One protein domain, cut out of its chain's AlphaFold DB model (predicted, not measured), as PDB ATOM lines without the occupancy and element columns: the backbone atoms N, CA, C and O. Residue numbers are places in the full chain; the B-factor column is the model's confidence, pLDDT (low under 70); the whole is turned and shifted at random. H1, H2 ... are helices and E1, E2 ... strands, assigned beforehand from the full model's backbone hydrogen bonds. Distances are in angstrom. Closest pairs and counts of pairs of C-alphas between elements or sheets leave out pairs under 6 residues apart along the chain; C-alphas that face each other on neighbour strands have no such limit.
ATOM      1  N   ALA A 348      -0.728 -54.286  63.330       85.50
ATOM      2  CA  ALA A 348      -1.905 -54.927  62.746       85.50
ATOM      3  C   ALA A 348      -3.203 -54.471  63.423       85.50
ATOM      4  O   ALA A 348      -4.163 -54.111  62.743       85.50
ATOM      5  N   THR A 349      -3.234 -54.427  64.759       81.56
ATOM      6  CA  THR A 349      -4.437 -54.022  65.501       81.56
ATOM      7  C   THR A 349      -4.844 -52.588  65.164       81.56
ATOM      8  O   THR A 349      -6.023 -52.319  64.950       81.56
ATOM      9  N   ILE A 350      -3.882 -51.667  65.047       80.12
ATOM     10  CA  ILE A 350      -4.157 -50.247  64.776       80.12
ATOM     11  C   ILE A 350      -4.767 -50.035  63.390       80.12
ATOM     12  O   ILE A 350      -5.680 -49.218  63.253       80.12
ATOM     13  N   ILE A 351      -4.288 -50.774  62.387       84.31
ATOM     14  CA  ILE A 351      -4.846 -50.733  61.031       84.31
ATOM     15  C   ILE A 351      -6.215 -51.420  60.999       84.31
ATOM     16  O   ILE A 351      -7.151 -50.880  60.411       84.31
ATOM     17  N   SER A 352      -6.367 -52.554  61.694       85.69
ATOM     18  CA  SER A 352      -7.624 -53.313  61.717       85.69
ATOM     19  C   SER A 352      -8.813 -52.498  62.232       85.69
ATOM     20  O   SER A 352      -9.926 -52.680  61.750       85.69
ATOM     21  N   ILE A 353      -8.586 -51.551  63.154       81.88
ATOM     22  CA  ILE A 353      -9.635 -50.646  63.645       81.88
ATOM     23  C   ILE A 353     -10.166 -49.778  62.497       81.88
ATOM     24  O   ILE A 353     -11.374 -49.668  62.336       81.88
ATOM     25  N   SER A 354      -9.289 -49.207  61.663       82.00
ATOM     26  CA  SER A 354      -9.708 -48.446  60.476       82.00
ATOM     27  C   SER A 354     -10.396 -49.340  59.435       82.00
ATOM     28  O   SER A 354     -11.412 -48.943  58.871       82.00
ATOM     29  N   GLU A 355      -9.914 -50.570  59.224       85.19
ATOM     30  CA  GLU A 355     -10.524 -51.521  58.279       85.19
ATOM     31  C   GLU A 355     -11.942 -51.961  58.699       85.19
ATOM     32  O   GLU A 355     -12.815 -52.117  57.849       85.19
ATOM     33  N   GLN A 356     -12.206 -52.155  59.996       85.88
ATOM     34  CA  GLN A 356     -13.511 -52.618  60.500       85.88
ATOM     35  C   GLN A 356     -14.669 -51.664  60.179       85.88
ATOM     36  O   GLN A 356     -15.819 -52.101  60.122       85.88
ATOM     37  N   HIS A 357     -14.372 -50.385  59.945       81.69
ATOM     38  CA  HIS A 357     -15.358 -49.372  59.570       81.69
ATOM     39  C   HIS A 357     -15.597 -49.271  58.058       81.69
ATOM     40  O   HIS A 357     -16.505 -48.557  57.635       81.69
ATOM     41  N   LEU A 358     -14.837 -50.006  57.244       87.06
ATOM     42  CA  LEU A 358     -15.008 -50.028  55.798       87.06
ATOM     43  C   LEU A 358     -16.145 -50.956  55.352       87.06
ATOM     44  O   LEU A 358     -16.325 -52.079  55.842       87.06
ATOM     45  N   LEU A 359     -16.845 -50.532  54.299       88.62
ATOM     46  CA  LEU A 359     -17.762 -51.387  53.547       88.62
ATOM     47  C   LEU A 359     -17.014 -52.610  52.968       88.62
ATOM     48  O   LEU A 359     -15.821 -52.517  52.667       88.62
ATOM     49  N   PRO A 360     -17.686 -53.761  52.753       89.25
ATOM     50  CA  PRO A 360     -17.044 -54.954  52.190       89.25
ATOM     51  C   PRO A 360     -16.296 -54.702  50.869       89.25
ATOM     52  O   PRO A 360     -15.194 -55.218  50.695       89.25
ATOM     53  N   ALA A 361     -16.851 -53.868  49.981       89.25
ATOM     54  CA  ALA A 361     -16.212 -53.488  48.719       89.25
ATOM     55  C   ALA A 361     -14.912 -52.691  48.937       89.25
ATOM     56  O   ALA A 361     -13.897 -53.006  48.326       89.25
ATOM     57  N   ALA A 362     -14.904 -51.738  49.875       90.06
ATOM     58  CA  ALA A 362     -13.711 -50.966  50.223       90.06
ATOM     59  C   ALA A 362     -12.621 -51.832  50.873       90.06
ATOM     60  O   ALA A 362     -11.447 -51.685  50.546       90.06
ATOM     61  N   ARG A 363     -12.985 -52.815  51.712       91.19
ATOM     62  CA  ARG A 363     -12.012 -53.792  52.244       91.19
ATOM     63  C   ARG A 363     -11.375 -54.633  51.142       91.19
ATOM     64  O   ARG A 363     -10.169 -54.861  51.164       91.19
ATOM     65  N   LEU A 372       0.039 -52.930  44.434       93.62
ATOM     66  CA  LEU A 372       0.657 -51.751  43.834       93.62
ATOM     67  C   LEU A 372       1.821 -51.262  44.712       93.62
ATOM     68  O   LEU A 372       1.853 -51.545  45.913       93.62
ATOM     69  N   PRO A 373       2.790 -50.536  44.130       90.75
ATOM     70  CA  PRO A 373       3.931 -50.037  44.883       90.75
ATOM     71  C   PRO A 373       3.482 -49.079  45.998       90.75
ATOM     72  O   PRO A 373       2.642 -48.201  45.794       90.75
ATOM     73  N   ALA A 374       4.042 -49.275  47.191       90.06
ATOM     74  CA  ALA A 374       3.808 -48.427  48.353       90.06
ATOM     75  C   ALA A 374       4.764 -47.219  48.371       90.06
ATOM     76  O   ALA A 374       5.740 -47.170  47.621       90.06
ATOM     77  N   LYS A 375       4.501 -46.259  49.269       85.19
ATOM     78  CA  LYS A 375       5.369 -45.090  49.500       85.19
ATOM     79  C   LYS A 375       6.852 -45.499  49.629       85.19
ATOM     80  O   LYS A 375       7.141 -46.482  50.315       85.19
ATOM     81  N   PRO A 376       7.793 -44.737  49.036       81.25
ATOM     82  CA  PRO A 376       7.628 -43.384  48.485       81.25
ATOM     83  C   PRO A 376       7.003 -43.327  47.084       81.25
ATOM     84  O   PRO A 376       6.711 -42.239  46.595       81.25
ATOM     85  N   GLU A 377       6.778 -44.474  46.450       87.69
ATOM     86  CA  GLU A 377       6.181 -44.526  45.125       87.69
ATOM     87  C   GLU A 377       4.679 -44.214  45.169       87.69
ATOM     88  O   GLU A 377       3.998 -44.360  46.190       87.69
ATOM     89  N   SER A 378       4.157 -43.784  44.025       90.56
ATOM     90  CA  SER A 378       2.729 -43.563  43.804       90.56
ATOM     91  C   SER A 378       2.267 -44.337  42.579       90.56
ATOM     92  O   SER A 378       3.073 -44.717  41.730       90.56
ATOM     93  N   PHE A 379       0.961 -44.520  42.453       92.94
ATOM     94  CA  PHE A 379       0.321 -45.151  41.308       92.94
ATOM     95  C   PHE A 379      -0.804 -44.265  40.769       92.94
ATOM     96  O   PHE A 379      -1.397 -43.466  41.499       92.94
ATOM     97  N   SER A 380      -1.077 -44.376  39.470       92.25
ATOM     98  CA  SER A 380      -2.148 -43.624  38.815       92.25
ATOM     99  C   SER A 380      -3.539 -44.119  39.215       92.25
ATOM    100  O   SER A 380      -3.733 -45.271  39.609       92.25
ATOM    101  N   GLU A 381      -4.536 -43.254  39.043       92.88
ATOM    102  CA  GLU A 381      -5.952 -43.615  39.135       92.88
ATOM    103  C   GLU A 381      -6.316 -44.789  38.221       92.88
ATOM    104  O   GLU A 381      -7.012 -45.713  38.637       92.88
ATOM    105  N   ALA A 382      -5.785 -44.799  36.994       91.62
ATOM    106  CA  ALA A 382      -6.008 -45.877  36.037       91.62
ATOM    107  C   ALA A 382      -5.493 -47.226  36.569       91.62
ATOM    108  O   ALA A 382      -6.220 -48.220  36.514       91.62
ATOM    109  N   ALA A 383      -4.286 -47.254  37.147       92.94
ATOM    110  CA  ALA A 383      -3.740 -48.447  37.790       92.94
ATOM    111  C   ALA A 383      -4.583 -48.882  39.002       92.94
ATOM    112  O   ALA A 383      -4.882 -50.068  39.159       92.94
ATOM    113  N   ALA A 384      -5.010 -47.930  39.838       93.62
ATOM    114  CA  ALA A 384      -5.843 -48.204  41.006       93.62
ATOM    115  C   ALA A 384      -7.174 -48.863  40.612       93.62
ATOM    116  O   ALA A 384      -7.528 -49.915  41.151       93.62
ATOM    117  N   LEU A 385      -7.879 -48.290  39.630       93.50
ATOM    118  CA  LEU A 385      -9.146 -48.809  39.108       93.50
ATOM    119  C   LEU A 385      -8.977 -50.183  38.451       93.50
ATOM    120  O   LEU A 385      -9.775 -51.089  38.709       93.50
ATOM    121  N   ALA A 386      -7.918 -50.365  37.656       92.88
ATOM    122  CA  ALA A 386      -7.623 -51.641  37.013       92.88
ATOM    123  C   ALA A 386      -7.437 -52.757  38.050       92.88
ATOM    124  O   ALA A 386      -8.040 -53.823  37.931       92.88
ATOM    125  N   VAL A 387      -6.661 -52.511  39.108       92.94
ATOM    126  CA  VAL A 387      -6.353 -53.524  40.125       92.94
ATOM    127  C   VAL A 387      -7.538 -53.781  41.058       92.94
ATOM    128  O   VAL A 387      -7.919 -54.941  41.265       92.94
ATOM    129  N   CYS A 388      -8.162 -52.731  41.603       89.88
ATOM    130  CA  CYS A 388      -9.251 -52.893  42.570       89.88
ATOM    131  C   CYS A 388     -10.541 -53.440  41.939       89.88
ATOM    132  O   CYS A 388     -11.308 -54.133  42.611       89.88
ATOM    133  N   GLY A 389     -10.771 -53.193  40.642       83.12
ATOM    134  CA  GLY A 389     -11.983 -53.609  39.929       83.12
ATOM    135  C   GLY A 389     -13.272 -53.012  40.502       83.12
ATOM    136  O   GLY A 389     -14.327 -53.633  40.394       83.12
ATOM    137  N   SER A 390     -13.169 -51.850  41.150       86.56
ATOM    138  CA  SER A 390     -14.268 -51.069  41.730       86.56
ATOM    139  C   SER A 390     -14.264 -49.647  41.156       86.56
ATOM    140  O   SER A 390     -13.326 -49.272  40.456       86.56
ATOM    141  N   GLY A 391     -15.322 -48.871  41.409       87.12
ATOM    142  CA  GLY A 391     -15.425 -47.482  40.959       87.12
ATOM    143  C   GLY A 391     -14.614 -46.496  41.807       87.12
ATOM    144  O   GLY A 391     -14.071 -46.850  42.857       87.12
ATOM    145  N   LEU A 398     -11.673 -44.995  50.723       88.56
ATOM    146  CA  LEU A 398     -10.353 -45.355  51.258       88.56
ATOM    147  C   LEU A 398      -9.491 -44.135  51.609       88.56
ATOM    148  O   LEU A 398      -8.729 -44.205  52.581       88.56
ATOM    149  N   LEU A 399      -9.625 -43.040  50.853       84.88
ATOM    150  CA  LEU A 399      -9.022 -41.741  51.166       84.88
ATOM    151  C   LEU A 399      -9.615 -41.169  52.454       84.88
ATOM    152  O   LEU A 399      -8.872 -40.800  53.366       84.88
ATOM    153  N   ASP A 400     -10.942 -41.182  52.567       81.75
ATOM    154  CA  ASP A 400     -11.667 -40.691  53.738       81.75
ATOM    155  C   ASP A 400     -11.308 -41.493  54.993       81.75
ATOM    156  O   ASP A 400     -11.136 -40.928  56.074       81.75
ATOM    157  N   ALA A 401     -11.096 -42.805  54.846       80.31
ATOM    158  CA  ALA A 401     -10.637 -43.682  55.922       80.31
ATOM    159  C   ALA A 401      -9.144 -43.516  56.289       80.31
ATOM    160  O   ALA A 401      -8.694 -44.103  57.282       80.31
ATOM    161  N   GLY A 402      -8.369 -42.750  55.510       76.31
ATOM    162  CA  GLY A 402      -6.932 -42.531  55.712       76.31
ATOM    163  C   GLY A 402      -6.074 -43.782  55.486       76.31
ATOM    164  O   GLY A 402      -5.031 -43.936  56.125       76.31
ATOM    165  N   LEU A 403      -6.543 -44.709  54.643       85.88
ATOM    166  CA  LEU A 403      -5.846 -45.958  54.297       85.88
ATOM    167  C   LEU A 403      -5.133 -45.877  52.941       85.88
ATOM    168  O   LEU A 403      -4.191 -46.630  52.695       85.88
ATOM    169  N   VAL A 404      -5.570 -44.946  52.094       87.81
ATOM    170  CA  VAL A 404      -4.910 -44.491  50.869       87.81
ATOM    171  C   VAL A 404      -4.753 -42.975  50.985       87.81
ATOM    172  O   VAL A 404      -5.526 -42.320  51.680       87.81
ATOM    173  N   GLU A 405      -3.746 -42.411  50.331       86.50
ATOM    174  CA  GLU A 405      -3.480 -40.972  50.320       86.50
ATOM    175  C   GLU A 405      -3.359 -40.460  48.883       86.50
ATOM    176  O   GLU A 405      -2.900 -41.186  48.000       86.50
ATOM    177  N   GLY A 406      -3.741 -39.203  48.651       83.81
ATOM    178  CA  GLY A 406      -3.514 -38.524  47.375       83.81
ATOM    179  C   GLY A 406      -2.053 -38.091  47.221       83.81
ATOM    180  O   GLY A 406      -1.468 -37.529  48.143       83.81
ATOM    181  N   ALA A 407      -1.480 -38.318  46.039       82.88
ATOM    182  CA  ALA A 407      -0.091 -38.008  45.685       82.88
ATOM    183  C   ALA A 407      -0.004 -37.014  44.506       82.88
ATOM    184  O   ALA A 407       0.885 -37.107  43.660       82.88
ATOM    185  N   GLY A 408      -0.957 -36.081  44.436       79.12
ATOM    186  CA  GLY A 408      -1.148 -35.154  43.316       79.12
ATOM    187  C   GLY A 408      -2.402 -35.470  42.500       79.12
ATOM    188  O   GLY A 408      -3.167 -36.374  42.833       79.12
ATOM    189  N   GLU A 409      -2.632 -34.703  41.436       80.69
ATOM    190  CA  GLU A 409      -3.810 -34.863  40.575       80.69
ATOM    191  C   GLU A 409      -3.830 -36.260  39.925       80.69
ATOM    192  O   GLU A 409      -2.895 -36.640  39.221       80.69
ATOM    193  N   GLY A 410      -4.878 -37.045  40.204       84.50
ATOM    194  CA  GLY A 410      -5.071 -38.391  39.648       84.50
ATOM    195  C   GLY A 410      -4.052 -39.446  40.105       84.50
ATOM    196  O   GLY A 410      -3.901 -40.473  39.436       84.50
ATOM    197  N   ARG A 411      -3.322 -39.206  41.204       89.81
ATOM    198  CA  ARG A 411      -2.346 -40.158  41.760       89.81
ATOM    199  C   ARG A 411      -2.609 -40.455  43.223       89.81
ATOM    200  O   ARG A 411      -2.978 -39.580  44.002       89.81
ATOM    201  N   TYR A 412      -2.323 -41.694  43.592       91.25
ATOM    202  CA  TYR A 412      -2.569 -42.233  44.917       91.25
ATOM    203  C   TYR A 412      -1.335 -42.971  45.427       91.25
ATOM    204  O   TYR A 412      -0.482 -43.415  44.656       91.25
ATOM    205  N   CYS A 413      -1.233 -43.117  46.740       91.44
ATOM    206  CA  CYS A 413      -0.211 -43.935  47.374       91.44
ATOM    207  C   CYS A 413      -0.778 -44.653  48.597       91.44
ATOM    208  O   CYS A 413      -1.717 -44.185  49.243       91.44
ATOM    209  N   ILE A 414      -0.183 -45.798  48.918       91.31
ATOM    210  CA  ILE A 414      -0.471 -46.571  50.123       91.31
ATOM    211  C   ILE A 414       0.797 -46.629  50.970       91.31
ATOM    212  O   ILE A 414       1.901 -46.805  50.454       91.31
ATOM    213  N   HIS A 415       0.669 -46.454  52.280       91.56
ATOM    214  CA  HIS A 415       1.819 -46.550  53.173       91.56
ATOM    215  C   HIS A 415       2.285 -48.013  53.305       91.56
ATOM    216  O   HIS A 415       1.452 -48.909  53.445       91.56
ATOM    217  N   GLN A 416       3.602 -48.263  53.339       91.06
ATOM    218  CA  GLN A 416       4.190 -49.618  53.343       91.06
ATOM    219  C   GLN A 416       3.572 -50.549  54.399       91.06
ATOM    220  O   GLN A 416       3.178 -51.668  54.098       91.06
ATOM    221  N   VAL A 417       3.416 -50.071  55.637       90.38
ATOM    222  CA  VAL A 417       2.842 -50.867  56.743       90.38
ATOM    223  C   VAL A 417       1.363 -51.234  56.498       90.38
ATOM    224  O   VAL A 417       0.910 -52.287  56.945       90.38
ATOM    225  N   ILE A 418       0.612 -50.396  55.774       90.56
ATOM    226  CA  ILE A 418      -0.785 -50.667  55.398       90.56
ATOM    227  C   ILE A 418      -0.830 -51.686  54.257       90.56
ATOM    228  O   ILE A 418      -1.627 -52.621  54.320       90.56
ATOM    229  N   ALA A 419       0.048 -51.544  53.260       91.25
ATOM    230  CA  ALA A 419       0.193 -52.513  52.175       91.25
ATOM    231  C   ALA A 419       0.579 -53.902  52.708       91.25
ATOM    232  O   ALA A 419      -0.090 -54.878  52.387       91.25
ATOM    233  N   ASP A 420       1.568 -53.985  53.601       90.50
ATOM    234  CA  ASP A 420       1.986 -55.237  54.247       90.50
ATOM    235  C   ASP A 420       0.817 -55.908  54.988       90.50
ATOM    236  O   ASP A 420       0.592 -57.114  54.867       90.50
ATOM    237  N   TYR A 421       0.033 -55.122  55.738       92.06
ATOM    238  CA  TYR A 421      -1.147 -55.625  56.442       92.06
ATOM    239  C   TYR A 421      -2.198 -56.158  55.465       92.06
ATOM    240  O   TYR A 421      -2.718 -57.258  55.647       92.06
ATOM    241  N   ALA A 422      -2.491 -55.394  54.416       91.50
ATOM    242  CA  ALA A 422      -3.494 -55.736  53.423       91.50
ATOM    243  C   ALA A 422      -3.095 -56.971  52.588       91.50
ATOM    244  O   ALA A 422      -3.945 -57.835  52.363       91.50
ATOM    245  N   GLN A 423      -1.814 -57.111  52.223       89.44
ATOM    246  CA  GLN A 423      -1.273 -58.286  51.527       89.44
ATOM    247  C   GLN A 423      -1.426 -59.568  52.353       89.44
ATOM    248  O   GLN A 423      -1.849 -60.589  51.817       89.44
ATOM    249  N   LEU A 424      -1.160 -59.533  53.667       89.31
ATOM    250  CA  LEU A 424      -1.347 -60.712  54.530       89.31
ATOM    251  C   LEU A 424      -2.812 -61.163  54.633       89.31
ATOM    252  O   LEU A 424      -3.082 -62.332  54.903       89.31
ATOM    253  N   GLN A 425      -3.761 -60.246  54.430       86.94
ATOM    254  CA  GLN A 425      -5.200 -60.536  54.423       86.94
ATOM    255  C   GLN A 425      -5.734 -60.894  53.026       86.94
ATOM    256  O   GLN A 425      -6.914 -61.240  52.879       86.94
ATOM    257  N   GLN A 426      -4.905 -60.786  51.987       81.19
ATOM    258  CA  GLN A 426      -5.297 -61.004  50.603       81.19
ATOM    259  C   GLN A 426      -5.231 -62.494  50.253       81.19
ATOM    260  O   GLN A 426      -4.168 -63.101  50.199       81.19
ATOM    261  N   GLN A 427      -6.396 -63.086  49.990       75.25
ATOM    262  CA  GLN A 427      -6.523 -64.505  49.621       75.25
ATOM    263  C   GLN A 427      -6.789 -64.705  48.122       75.25
ATOM    264  O   GLN A 427      -6.787 -65.831  47.630       75.25
ATOM    265  N   GLU A 428      -7.023 -63.615  47.387       79.12
ATOM    266  CA  GLU A 428      -7.409 -63.650  45.980       79.12
ATOM    267  C   GLU A 428      -6.234 -63.364  45.048       79.12
ATOM    268  O   GLU A 428      -5.492 -62.397  45.217       79.12
TER     269      GLU A 428
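This is residues 348 to 363, 372 to 391 and 398 to 428 of the 1022 residues of the protein "Tetratricopeptide repeat protein" of Ktedonobacteraceae bacterium (UniProt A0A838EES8). Four short helices and one short strand are gathered from three separate pieces of chain, with H1, H2 and H4 towards one end of the longest axis and H3 with E1 towards the other. At the H3 end, E1 is paired on both edges by short unnamed runs, residues 379 to 380 and residues 405 to 406, and much of the rest is loop. The printed part has 67 residues, with four named helices and one named strand in the order H1, H2, H3, E1, H4 along the chain. Under half of the residues are in named elements, and those are mostly helix. The whole is compact, with a radius of gyration of the C-alphas of 11.6 A, and rounded, with spans of 30 by 24 by 23 A.

H1, residues 348 to 356, and H4, residues 416 to 424, only just touch, with 3 pairs of C-alphas within 8 A. Their closest C-alphas, those of Ala 348 and Tyr 421, are 6.4 A apart, and their lines are about perpendicular at 75 degrees. H2, residues 360 to 363, is close to H1 but not clearly touching: their closest C-alphas, those of Glu 355 and Arg 363, are 6.6 A apart. H2 and H4 are apart. H3, residues 381 to 388, is apart from H1, H2 and H4. E1, residues 411 to 413, comes closest to H3 at Arg 411, whose C-alpha is 5.6 A from that of Glu 381. E1 pairs with no named strand, but residues 379 to 380 pair antiparallel with its residues 411 to 412, and residues 405 to 406 pair antiparallel with its residues 412 to 413. In H3 and H4 every O i to N i+4 pair is within hydrogen-bond range; in H1 4 of 5 are, and H2 is too short for such a pair.

H1 begins at C-alpha 348, (-1.905, -54.927, 62.746), and is 12.0 A long from first to last C-alpha. H4 is 12.5 A long and ends at C-alpha 424, (-1.347, -60.712, 54.530). H3 is 10.4 A long and begins at C-alpha 381, (-5.952, -43.615, 39.135). E1 measures 7.1 A and H2 5.2 A.

The two C-alphas farthest apart, those of Thr 349 and Glu 409, are 31.4 A apart. Residues 364 to 371 are not printed, and C-alphas 363 and 372 are 15.3 A apart across that cut; residues 392 to 397 are not printed either, with C-alphas 391 and 398 11.7 A apart. These cuts lie in the links H2 to H3 and H3 to E1, while the links H1 to H2 and E1 to H4 are tight. Residues 398 to 410 hold no named element. The mean pLDDT of the printed part is 87.3, and no printed residue is under 70.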